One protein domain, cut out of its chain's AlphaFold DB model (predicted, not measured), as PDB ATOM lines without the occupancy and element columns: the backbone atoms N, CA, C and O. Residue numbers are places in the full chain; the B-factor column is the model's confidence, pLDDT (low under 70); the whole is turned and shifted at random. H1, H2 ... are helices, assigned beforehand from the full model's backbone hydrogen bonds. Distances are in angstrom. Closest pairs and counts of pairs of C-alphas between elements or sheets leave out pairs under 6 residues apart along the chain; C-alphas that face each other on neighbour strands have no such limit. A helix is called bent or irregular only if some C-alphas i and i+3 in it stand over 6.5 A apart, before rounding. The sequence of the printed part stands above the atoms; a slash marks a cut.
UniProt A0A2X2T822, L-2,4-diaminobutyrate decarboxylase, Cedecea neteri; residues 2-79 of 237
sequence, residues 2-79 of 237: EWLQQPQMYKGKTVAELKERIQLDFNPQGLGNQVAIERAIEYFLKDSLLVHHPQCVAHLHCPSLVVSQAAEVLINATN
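This is residues 2 to 79 of the 237 residues of the protein "L-2,4-diaminobutyrate decarboxylase" of Cedecea neteri (UniProt A0A2X2T822). This is an open, loosely spread set of four helices with few contacts: the longest, H3, lies between H2 on one side and H4 far out on the other, with the small H1 near the last residues of H3. Two long links make wide loops, one from H2 to H3, of which residues 25 to 30 stick out, and one from H3 to H4, which ends in the free-standing H4. The printed part has 78 residues, with H1, H2, H3 and H4 in that order, no named strand, and the class all helix. It is loose, with a radius of gyration of the C-alphas of 15.4 A and spans of 41 by 38 by 23 A.

H1 is residues 2 to 5, 5.2 A long, beginning at C-alpha 2 (-69.846, 156.148, -60.902). H2 is residues 15 to 21, 9.9 A. H3 is residues 33 to 47, 20.7 A, from C-alpha 33 at (-49.883, 154.856, -69.485). H4 is residues 66 to 78, 18.9 A, ending at C-alpha 78 (-48.575, 174.044, -71.168).

H1 and H3 are close but not clearly touching, the closest C-alphas being those of Trp 3 and Lys 46, 6.8 A apart. H2 and H3 are also close but not clearly touching, with the C-alphas of Arg 21 and Tyr 43 closest at 7.6 A. They run opposite ways at a shallow tilt of 32 degrees, only just short of steep. H1 and H2 are apart, and H4 is apart from H1, H2 and H3. H3 is neither bent nor irregular, but only just: C-alphas 43 and 46 are 6.3 A apart. Every O i to N i+4 pair is within hydrogen-bond range in H2 and H4, and 8 of 11 are in H3, while H1 is too short for such a pair.

The two C-alphas farthest apart are those of Pro 28 and Pro 54, at 42.1 A. The printed part has no cut. The link from H1 to H2 is short, and those from H2 to H3 and from H3 to H4 are long, with 11 and 18 residues. The mean pLDDT of the printed part is 92.9, and no printed residue is under 70.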
ATOM      1  N   GLU A   2     -69.445 156.859 -62.136       75.50
ATOM      2  CA  GLU A   2     -69.846 156.148 -60.902       75.50
ATOM      3  C   GLU A   2     -69.137 156.621 -59.619       75.50
ATOM      4  O   GLU A   2     -69.756 156.689 -58.565       75.50
ATOM      5  N   TRP A   3     -67.861 157.020 -59.697       79.81
ATOM      6  CA  TRP A   3     -67.128 157.537 -58.534       79.81
ATOM      7  C   TRP A   3     -67.745 158.809 -57.925       79.81
ATOM      8  O   TRP A   3     -67.769 158.934 -56.705       79.81
ATOM      9  N   LEU A   4     -68.281 159.714 -58.755       80.44
ATOM     10  CA  LEU A   4     -68.942 160.948 -58.301       80.44
ATOM     11  C   LEU A   4     -70.313 160.684 -57.663       80.44
ATOM     12  O   LEU A   4     -70.867 161.558 -57.009       80.44
ATOM     13  N   GLN A   5     -70.881 159.498 -57.886       81.94
ATOM     14  CA  GLN A   5     -72.205 159.110 -57.401       81.94
ATOM     15  C   GLN A   5     -72.133 158.260 -56.127       81.94
ATOM     16  O   GLN A   5     -73.128 157.660 -55.724       81.94
ATOM     17  N   GLN A   6     -70.960 158.167 -55.492       81.19
ATOM     18  CA  GLN A   6     -70.817 157.389 -54.268       81.19
ATOM     19  C   GLN A   6     -71.659 157.989 -53.127       81.19
ATOM     20  O   GLN A   6     -71.593 159.193 -52.885       81.19
ATOM     21  N   PRO A   7     -72.408 157.154 -52.382       85.56
ATOM     22  CA  PRO A   7     -73.327 157.620 -51.341       85.56
ATOM     23  C   PRO A   7     -72.631 158.012 -50.027       85.56
ATOM     24  O   PRO A   7     -73.298 158.431 -49.087       85.56
ATOM     25  N   GLN A   8     -71.319 157.798 -49.918       90.25
ATOM     26  CA  GLN A   8     -70.528 158.061 -48.718       90.25
ATOM     27  C   GLN A   8     -69.313 158.909 -49.091       90.25
ATOM     28  O   GLN A   8     -68.680 158.658 -50.114       90.25
ATOM     29  N   MET A   9     -68.937 159.860 -48.230       92.44
ATOM     30  CA  MET A   9     -67.754 160.704 -48.454       92.44
ATOM     31  C   MET A   9     -66.427 159.933 -48.391       92.44
ATOM     32  O   MET A   9     -65.431 160.367 -48.961       92.44
ATOM     33  N   TYR A  10     -66.400 158.815 -47.666       92.88
ATOM     34  CA  TYR A  10     -65.243 157.943 -47.517       92.88
ATOM     35  C   TYR A  10     -65.723 156.531 -47.192       92.88
ATOM     36  O   TYR A  10     -66.651 156.361 -46.406       92.88
ATOM     37  N   LYS A  11     -65.060 155.513 -47.749       90.00
ATOM     38  CA  LYS A  11     -65.437 154.100 -47.567       90.00
ATOM     39  C   LYS A  11     -65.069 153.518 -46.200       90.00
ATOM     40  O   LYS A  11     -65.312 152.342 -45.959       90.00
ATOM     41  N   GLY A  12     -64.444 154.309 -45.329       92.06
ATOM     42  CA  GLY A  12     -64.153 153.914 -43.952       92.06
ATOM     43  C   GLY A  12     -62.967 152.963 -43.781       92.06
ATOM     44  O   GLY A  12     -62.769 152.476 -42.674       92.06
ATOM     45  N   LYS A  13     -62.162 152.714 -44.826       94.31
ATOM     46  CA  LYS A  13     -60.962 151.871 -44.703       94.31
ATOM     47  C   LYS A  13     -59.997 152.451 -43.672       94.31
ATOM     48  O   LYS A  13     -59.747 153.655 -43.613       94.31
ATOM     49  N   THR A  14     -59.422 151.590 -42.863       96.31
ATOM     50  CA  THR A  14     -58.362 151.937 -41.928       96.31
ATOM     51  C   THR A  14     -57.044 152.157 -42.667       96.31
ATOM     52  O   THR A  14     -56.842 151.721 -43.803       96.31
ATOM     53  N   VAL A  15     -56.092 152.802 -41.991       96.00
ATOM     54  CA  VAL A  15     -54.725 152.963 -42.509       96.00
ATOM     55  C   VAL A  15     -54.074 151.605 -42.803       96.00
ATOM     56  O   VAL A  15     -53.347 151.486 -43.786       96.00
ATOM     57  N   ALA A  16     -54.329 150.588 -41.975       97.31
ATOM     58  CA  ALA A  16     -53.789 149.244 -42.174       97.31
ATOM     59  C   ALA A  16     -54.349 148.596 -43.449       97.31
ATOM     60  O   ALA A  16     -53.573 148.139 -44.286       97.31
ATOM     61  N   GLU A  17     -55.667 148.655 -43.647       96.38
ATOM     62  CA  GLU A  17     -56.323 148.115 -44.844       96.38
ATOM     63  C   GLU A  17     -55.870 148.827 -46.125       96.38
ATOM     64  O   GLU A  17     -55.657 148.182 -47.151       96.38
ATOM     65  N   LEU A  18     -55.682 150.154 -46.089       95.81
ATOM     66  CA  LEU A  18     -55.152 150.894 -47.240       95.81
ATOM     67  C   LEU A  18     -53.701 150.511 -47.551       95.81
ATOM     68  O   LEU A  18     -53.368 150.345 -48.720       95.81
ATOM     69  N   LYS A  19     -52.850 150.339 -46.531       95.31
ATOM     70  CA  LYS A  19     -51.458 149.895 -46.720       95.31
ATOM     71  C   LYS A  19     -51.372 148.498 -47.322       95.31
ATOM     72  O   LYS A  19     -50.521 148.257 -48.167       95.31
ATOM     73  N   GLU A  20     -52.235 147.586 -46.890       95.38
ATOM     74  CA  GLU A  20     -52.281 146.232 -47.441       95.38
ATOM     75  C   GLU A  20     -52.788 146.236 -48.888       95.38
ATOM     76  O   GLU A  20     -52.220 145.572 -49.754       95.38
ATOM     77  N   ARG A  21     -53.823 147.032 -49.174       92.75
ATOM     78  CA  ARG A  21     -54.454 147.107 -50.495       92.75
ATOM     79  C   ARG A  21     -53.613 147.830 -51.547       92.75
ATOM     80  O   ARG A  21     -53.611 147.409 -52.703       92.75
ATOM     81  N   ILE A  22     -52.984 148.952 -51.195       94.19
ATOM     82  CA  ILE A  22     -52.245 149.799 -52.140       94.19
ATOM     83  C   ILE A  22     -50.839 149.223 -52.308       94.19
ATOM     84  O   ILE A  22     -49.904 149.586 -51.598       94.19
ATOM     85  N   GLN A  23     -50.702 148.320 -53.276       89.25
ATOM     86  CA  GLN A  23     -49.427 147.716 -53.654       89.25
ATOM     87  C   GLN A  23     -48.906 148.372 -54.933       89.25
ATOM     88  O   GLN A  23     -49.501 148.245 -56.006       89.25
ATOM     89  N   LEU A  24     -47.790 149.090 -54.813       90.31
ATOM     90  CA  LEU A  24     -47.131 149.761 -55.930       90.31
ATOM     91  C   LEU A  24     -45.808 149.051 -56.222       90.31
ATOM     92  O   LEU A  24     -44.881 149.108 -55.421       90.31
ATOM     93  N   ASP A  25     -45.745 148.376 -57.368       87.25
ATOM     94  CA  ASP A  25     -44.530 147.733 -57.868       87.25
ATOM     95  C   ASP A  25     -43.856 148.647 -58.896       87.25
ATOM     96  O   ASP A  25     -44.386 148.870 -59.992       87.25
ATOM     97  N   PHE A  26     -42.721 149.222 -58.507       91.31
ATOM     98  CA  PHE A  26     -41.944 150.133 -59.336       91.31
ATOM     99  C   PHE A  26     -40.807 149.365 -60.004       91.31
ATOM    100  O   PHE A  26     -39.903 148.871 -59.334       91.31
ATOM    101  N   ASN A  27     -40.824 149.315 -61.335       91.88
ATOM    102  CA  ASN A  27     -39.783 148.668 -62.125       91.88
ATOM    103  C   ASN A  27     -39.269 149.596 -63.245       91.88
ATOM    104  O   ASN A  27     -39.992 150.511 -63.653       91.88
ATOM    105  N   PRO A  28     -38.044 149.375 -63.762       95.06
ATOM    106  CA  PRO A  28     -37.456 150.229 -64.797       95.06
ATOM    107  C   PRO A  28     -38.228 150.260 -66.123       95.06
ATOM    108  O   PRO A  28     -38.084 151.211 -66.884       95.06
ATOM    109  N   GLN A  29     -39.021 149.228 -66.425       94.50
ATOM    110  CA  GLN A  29     -39.812 149.143 -67.654       94.50
ATOM    111  C   GLN A  29     -41.112 149.960 -67.569       94.50
ATOM    112  O   GLN A  29     -41.682 150.324 -68.597       94.50
ATOM    113  N   GLY A  30     -41.573 150.270 -66.356       93.94
ATOM    114  CA  GLY A  30     -42.872 150.880 -66.112       93.94
ATOM    115  C   GLY A  30     -44.042 149.953 -66.463       93.94
ATOM    116  O   GLY A  30     -43.879 148.793 -66.834       93.94
ATOM    117  N   LEU A  31     -45.262 150.477 -66.324       92.38
ATOM    118  CA  LEU A  31     -46.504 149.741 -66.607       92.38
ATOM    119  C   LEU A  31     -47.169 150.162 -67.929       92.38
ATOM    120  O   LEU A  31     -48.119 149.524 -68.374       92.38
ATOM    121  N   GLY A  32     -46.690 151.245 -68.549       94.19
ATOM    122  CA  GLY A  32     -47.389 151.940 -69.631       94.19
ATOM    123  C   GLY A  32     -48.562 152.798 -69.132       94.19
ATOM    124  O   GLY A  32     -49.132 152.555 -68.068       94.19
ATOM    125  N   ASN A  33     -48.926 153.823 -69.909       95.12
ATOM    126  CA  ASN A  33     -49.883 154.856 -69.485       95.12
ATOM    127  C   ASN A  33     -51.263 154.288 -69.130       95.12
ATOM    128  O   ASN A  33     -51.822 154.645 -68.099       95.12
ATOM    129  N   GLN A  34     -51.797 153.388 -69.961       96.31
ATOM    130  CA  GLN A  34     -53.136 152.825 -69.769       96.31
ATOM    131  C   GLN A  34     -53.244 152.072 -68.436       96.31
ATOM    132  O   GLN A  34     -54.091 152.397 -67.607       96.31
ATOM    133  N   VAL A  35     -52.328 151.130 -68.190       94.00
ATOM    134  CA  VAL A  35     -52.308 150.326 -66.958       94.00
ATOM    135  C   VAL A  35     -52.035 151.202 -65.733       94.00
ATOM    136  O   VAL A  35     -52.625 150.995 -64.673       94.00
ATOM    137  N   ALA A  36     -51.162 152.209 -65.859       93.69
ATOM    138  CA  ALA A  36     -50.895 153.152 -64.777       93.69
ATOM    139  C   ALA A  36     -52.147 153.964 -64.395       93.69
ATOM    140  O   ALA A  36     -52.452 154.095 -63.209       93.69
ATOM    141  N   ILE A  37     -52.905 154.455 -65.381       94.38
ATOM    142  CA  ILE A  37     -54.160 155.188 -65.157       94.38
ATOM    143  C   ILE A  37     -55.219 154.274 -64.532       94.38
ATOM    144  O   ILE A  37     -55.870 154.667 -63.565       94.38
ATOM    145  N   GLU A  38     -55.368 153.042 -65.020       92.94
ATOM    146  CA  GLU A  38     -56.293 152.059 -64.443       92.94
ATOM    147  C   GLU A  38     -55.973 151.777 -62.968       92.94
ATOM    148  O   GLU A  38     -56.873 151.778 -62.124       92.94
ATOM    149  N   ARG A  39     -54.686 151.632 -62.623       92.75
ATOM    150  CA  ARG A  39     -54.249 151.488 -61.226       92.75
ATOM    151  C   ARG A  39     -54.498 152.742 -60.394       92.75
ATOM    152  O   ARG A  39     -54.896 152.616 -59.238       92.75
ATOM    153  N   ALA A  40     -54.303 153.938 -60.947       92.94
ATOM    154  CA  ALA A  40     -54.629 155.182 -60.250       92.94
ATOM    155  C   ALA A  40     -56.138 155.272 -59.951       92.94
ATOM    156  O   ALA A  40     -56.539 155.639 -58.848       92.94
ATOM    157  N   ILE A  41     -56.994 154.858 -60.885       91.81
ATOM    158  CA  ILE A  41     -58.438 154.777 -60.641       91.81
ATOM    159  C   ILE A  41     -58.743 153.759 -59.526       91.81
ATOM    160  O   ILE A  41     -59.528 154.048 -58.621       91.81
ATOM    161  N   GLU A  42     -58.112 152.582 -59.559       90.56
ATOM    162  CA  GLU A  42     -58.372 151.493 -58.609       90.56
ATOM    163  C   GLU A  42     -57.892 151.779 -57.179       90.56
ATOM    164  O   GLU A  42     -58.624 151.520 -56.216       90.56
ATOM    165  N   TYR A  43     -56.664 152.276 -57.031       92.12
ATOM    166  CA  TYR A  43     -56.005 152.429 -55.732       92.12
ATOM    167  C   TYR A  43     -56.133 153.826 -55.146       92.12
ATOM    168  O   TYR A  43     -56.235 153.959 -53.930       92.12
ATOM    169  N   PHE A  44     -56.135 154.859 -55.988       91.44
ATOM    170  CA  PHE A  44     -56.231 156.238 -55.527       91.44
ATOM    171  C   PHE A  44     -57.680 156.725 -55.565       91.44
ATOM    172  O   PHE A  44     -58.251 157.025 -54.517       91.44
ATOM    173  N   LEU A  45     -58.318 156.749 -56.740       90.75
ATOM    174  CA  LEU A  45     -59.628 157.388 -56.892       90.75
ATOM    175  C   LEU A  45     -60.703 156.694 -56.038       90.75
ATOM    176  O   LEU A  45     -61.393 157.348 -55.260       90.75
ATOM    177  N   LYS A  46     -60.825 155.362 -56.114       87.44
ATOM    178  CA  LYS A  46     -61.895 154.604 -55.431       87.44
ATOM    179  C   LYS A  46     -61.944 154.764 -53.912       87.44
ATOM    180  O   LYS A  46     -63.037 154.602 -53.368       87.44
ATOM    181  N   ASP A  47     -60.813 155.012 -53.261       89.94
ATOM    182  CA  ASP A  47     -60.693 155.114 -51.802       89.94
ATOM    183  C   ASP A  47     -60.353 156.547 -51.344       89.94
ATOM    184  O   ASP A  47     -60.062 156.772 -50.173       89.94
ATOM    185  N   SER A  48     -60.414 157.527 -52.250       92.31
ATOM    186  CA  SER A  48     -60.215 158.941 -51.918       92.31
ATOM    187  C   SER A  48     -61.391 159.525 -51.132       92.31
ATOM    188  O   SER A  48     -62.542 159.128 -51.315       92.31
ATOM    189  N   LEU A  49     -61.098 160.525 -50.296       93.94
ATOM    190  CA  LEU A  49     -62.107 161.364 -49.650       93.94
ATOM    191  C   LEU A  49     -62.823 162.236 -50.694       93.94
ATOM    192  O   LEU A  49     -62.181 162.936 -51.478       93.94
ATOM    193  N   LEU A  50     -64.152 162.230 -50.679       93.44
ATOM    194  CA  LEU A  50     -64.985 162.990 -51.609       93.44
ATOM    195  C   LEU A  50     -65.345 164.353 -51.015       93.44
ATOM    196  O   LEU A  50     -66.379 164.511 -50.371       93.44
ATOM    197  N   VAL A  51     -64.519 165.365 -51.273       93.88
ATOM    198  CA  VAL A  51     -64.742 166.731 -50.750       93.88
ATOM    199  C   VAL A  51     -65.985 167.437 -51.284       93.88
ATOM    200  O   VAL A  51     -66.446 168.408 -50.700       93.88
ATOM    201  N   HIS A  52     -66.549 166.949 -52.388       91.81
ATOM    202  CA  HIS A  52     -67.821 167.430 -52.929       91.81
ATOM    203  C   HIS A  52     -69.038 166.789 -52.255       91.81
ATOM    204  O   HIS A  52     -70.162 167.232 -52.480       91.81
ATOM    205  N   HIS A  53     -68.841 165.741 -51.452       93.62
ATOM    206  CA  HIS A  53     -69.936 165.091 -50.753       93.62
ATOM    207  C   HIS A  53     -70.473 166.023 -49.648       93.62
ATOM    208  O   HIS A  53     -69.673 166.508 -48.847       93.62
ATOM    209  N   PRO A  54     -71.801 166.228 -49.511       91.56
ATOM    210  CA  PRO A  54     -72.375 167.190 -48.554       91.56
ATOM    211  C   PRO A  54     -72.015 166.952 -47.081       91.56
ATOM    212  O   PRO A  54     -72.127 167.854 -46.260       91.56
ATOM    213  N   GLN A  55     -71.605 165.731 -46.736       92.62
ATOM    214  CA  GLN A  55     -71.179 165.365 -45.380       92.62
ATOM    215  C   GLN A  55     -69.676 165.585 -45.121       92.62
ATOM    216  O   GLN A  55     -69.234 165.444 -43.984       92.62
ATOM    217  N   CYS A  56     -68.882 165.939 -46.138       93.31
ATOM    218  CA  CYS A  56     -67.456 166.225 -45.988       93.31
ATOM    219  C   CYS A  56     -67.237 167.665 -45.490       93.31
ATOM    220  O   CYS A  56     -66.829 168.543 -46.243       93.31
ATOM    221  N   VAL A  57     -67.521 167.904 -44.208       92.62
ATOM    222  CA  VAL A  57     -67.568 169.252 -43.599       92.62
ATOM    223  C   VAL A  57     -66.575 169.436 -42.442       92.62
ATOM    224  O   VAL A  57     -66.828 170.192 -41.511       92.62
ATOM    225  N   ALA A  58     -65.450 168.714 -42.468       93.00
ATOM    226  CA  ALA A  58     -64.510 168.671 -41.343       93.00
ATOM    227  C   ALA A  58     -63.463 169.801 -41.335       93.00
ATOM    228  O   ALA A  58     -63.074 170.275 -40.271       93.00
ATOM    229  N   HIS A  59     -62.956 170.200 -42.501       93.44
ATOM    230  CA  HIS A  59     -61.776 171.062 -42.613       93.44
ATOM    231  C   HIS A  59     -61.962 172.131 -43.694       93.44
ATOM    232  O   HIS A  59     -62.871 172.034 -44.517       93.44
ATOM    233  N   LEU A  60     -61.039 173.099 -43.750       92.81
ATOM    234  CA  LEU A  60     -60.895 174.085 -44.833       92.81
ATOM    235  C   LEU A  60     -60.383 173.438 -46.143       92.81
ATOM    236  O   LEU A  60     -59.438 173.908 -46.768       92.81
ATOM    237  N   HIS A  61     -60.997 172.325 -46.539       94.62
ATOM    238  CA  HIS A  61     -60.724 171.568 -47.753       94.62
ATOM    239  C   HIS A  61     -61.971 171.640 -48.634       94.62
ATOM    240  O   HIS A  61     -62.897 170.841 -48.503       94.62
ATOM    241  N   CYS A  62     -62.020 172.668 -49.479       93.00
ATOM    242  CA  CYS A  62     -63.197 172.960 -50.285       93.00
ATOM    243  C   CYS A  62     -63.328 172.020 -51.498       93.00
ATOM    244  O   CYS A  62     -62.320 171.554 -52.038       93.00
ATOM    245  N   PRO A  63     -64.558 171.763 -51.975       93.69
ATOM    246  CA  PRO A  63     -64.754 171.196 -53.300       93.69
ATOM    247  C   PRO A  63     -64.216 172.144 -54.375       93.69
ATOM    248  O   PRO A  63     -64.421 173.357 -54.315       93.69
ATOM    249  N   SER A  64     -63.544 171.587 -55.380       93.62
ATOM    250  CA  SER A  64     -62.983 172.371 -56.478       93.62
ATOM    251  C   SER A  64     -64.057 172.809 -57.474       93.62
ATOM    252  O   SER A  64     -64.963 172.053 -57.829       93.62
ATOM    253  N   LEU A  65     -63.941 174.047 -57.960       95.69
ATOM    254  CA  LEU A  65     -64.804 174.571 -59.020       95.69
ATOM    255  C   LEU A  65     -64.481 173.890 -60.357       95.69
ATOM    256  O   LEU A  65     -63.313 173.693 -60.685       95.69
ATOM    257  N   VAL A  66     -65.499 173.623 -61.182       94.88
ATOM    258  CA  VAL A  66     -65.321 173.013 -62.518       94.88
ATOM    259  C   VAL A  66     -64.359 173.829 -63.391       94.88
ATOM    260  O   VAL A  66     -63.490 173.270 -64.052       94.88
ATOM    261  N   VAL A  67     -64.454 175.162 -63.344       97.38
ATOM    262  CA  VAL A  67     -63.535 176.051 -64.075       97.38
ATOM    263  C   VAL A  67     -62.088 175.932 -63.582       97.38
ATOM    264  O   VAL A  67     -61.169 175.993 -64.392       97.38
ATOM    265  N   SER A  68     -61.877 175.688 -62.284       96.75
ATOM    266  CA  SER A  68     -60.541 175.455 -61.724       96.75
ATOM    267  C   SER A  68     -59.957 174.145 -62.241       96.75
ATOM    268  O   SER A  68     -58.790 174.102 -62.604       96.75
ATOM    269  N   GLN A  69     -60.769 173.088 -62.334       96.00
ATOM    270  CA  GLN A  69     -60.336 171.806 -62.896       96.00
ATOM    271  C   GLN A  69     -59.971 171.935 -64.383       96.00
ATOM    272  O   GLN A  69     -58.978 171.366 -64.826       96.00
ATOM    273  N   ALA A  70     -60.739 172.712 -65.155       97.62
ATOM    274  CA  ALA A  70     -60.412 172.994 -66.552       97.62
ATOM    275  C   ALA A  70     -59.106 173.797 -66.689       97.62
ATOM    276  O   ALA A  70     -58.293 173.500 -67.563       97.62
ATOM    277  N   ALA A  71     -58.879 174.778 -65.810       97.31
ATOM    278  CA  ALA A  71     -57.630 175.533 -65.773       97.31
ATOM    279  C   ALA A  71     -56.422 174.632 -65.460       97.31
ATOM    280  O   ALA A  71     -55.407 174.749 -66.138       97.31
ATOM    281  N   GLU A  72     -56.544 173.684 -64.524       97.88
ATOM    282  CA  GLU A  72     -55.481 172.717 -64.193       97.88
ATOM    283  C   GLU A  72     -55.053 171.867 -65.397       97.88
ATOM    284  O   GLU A  72     -53.865 171.622 -65.601       97.88
ATOM    285  N   VAL A  73     -56.000 171.469 -66.257       98.00
ATOM    286  CA  VAL A  73     -55.672 170.756 -67.504       98.00
ATOM    287  C   VAL A  73     -54.815 171.630 -68.426       98.00
ATOM    288  O   VAL A  73     -53.841 171.143 -68.995       98.00
ATOM    289  N   LEU A  74     -55.142 172.919 -68.562       97.44
ATOM    290  CA  LEU A  74     -54.376 173.858 -69.389       97.44
ATOM    291  C   LEU A  74     -52.993 174.152 -68.796       97.44
ATOM    292  O   LEU A  74     -52.004 174.180 -69.528       97.44
ATOM    293  N   ILE A  75     -52.914 174.340 -67.476       97.94
ATOM    294  CA  ILE A  75     -51.655 174.536 -66.750       97.94
ATOM    295  C   ILE A  75     -50.747 173.324 -66.970       97.94
ATOM    296  O   ILE A  75     -49.608 173.485 -67.399       97.94
ATOM    297  N   ASN A  76     -51.265 172.106 -66.776       97.75
ATOM    298  CA  ASN A  76     -50.499 170.879 -66.980       97.75
ATOM    299  C   ASN A  76     -50.055 170.693 -68.441       97.75
ATOM    300  O   ASN A  76     -48.904 170.348 -68.691       97.75
ATOM    301  N   ALA A  77     -50.941 170.962 -69.405       97.94
ATOM    302  CA  ALA A  77     -50.637 170.797 -70.825       97.94
ATOM    303  C   ALA A  77     -49.572 171.783 -71.335       97.94
ATOM    304  O   ALA A  77     -48.849 171.471 -72.280       97.94
ATOM    305  N   THR A  78     -49.491 172.975 -70.737       97.31
ATOM    306  CA  THR A  78     -48.575 174.044 -71.168       97.31
ATOM    307  C   THR A  78     -47.300 174.138 -70.335       97.31
ATOM    308  O   THR A  78     -46.308 174.668 -70.833       97.31
ATOM    309  N   ASN A  79     -47.325 173.645 -69.091       97.88
ATOM    310  CA  ASN A  79     -46.199 173.570 -68.159       97.88
ATOM    311  C   ASN A  79     -45.350 174.858 -68.110       97.88
ATOM    312  O   ASN A  79     -44.122 174.815 -68.182       97.88
TER     313      ASN A  79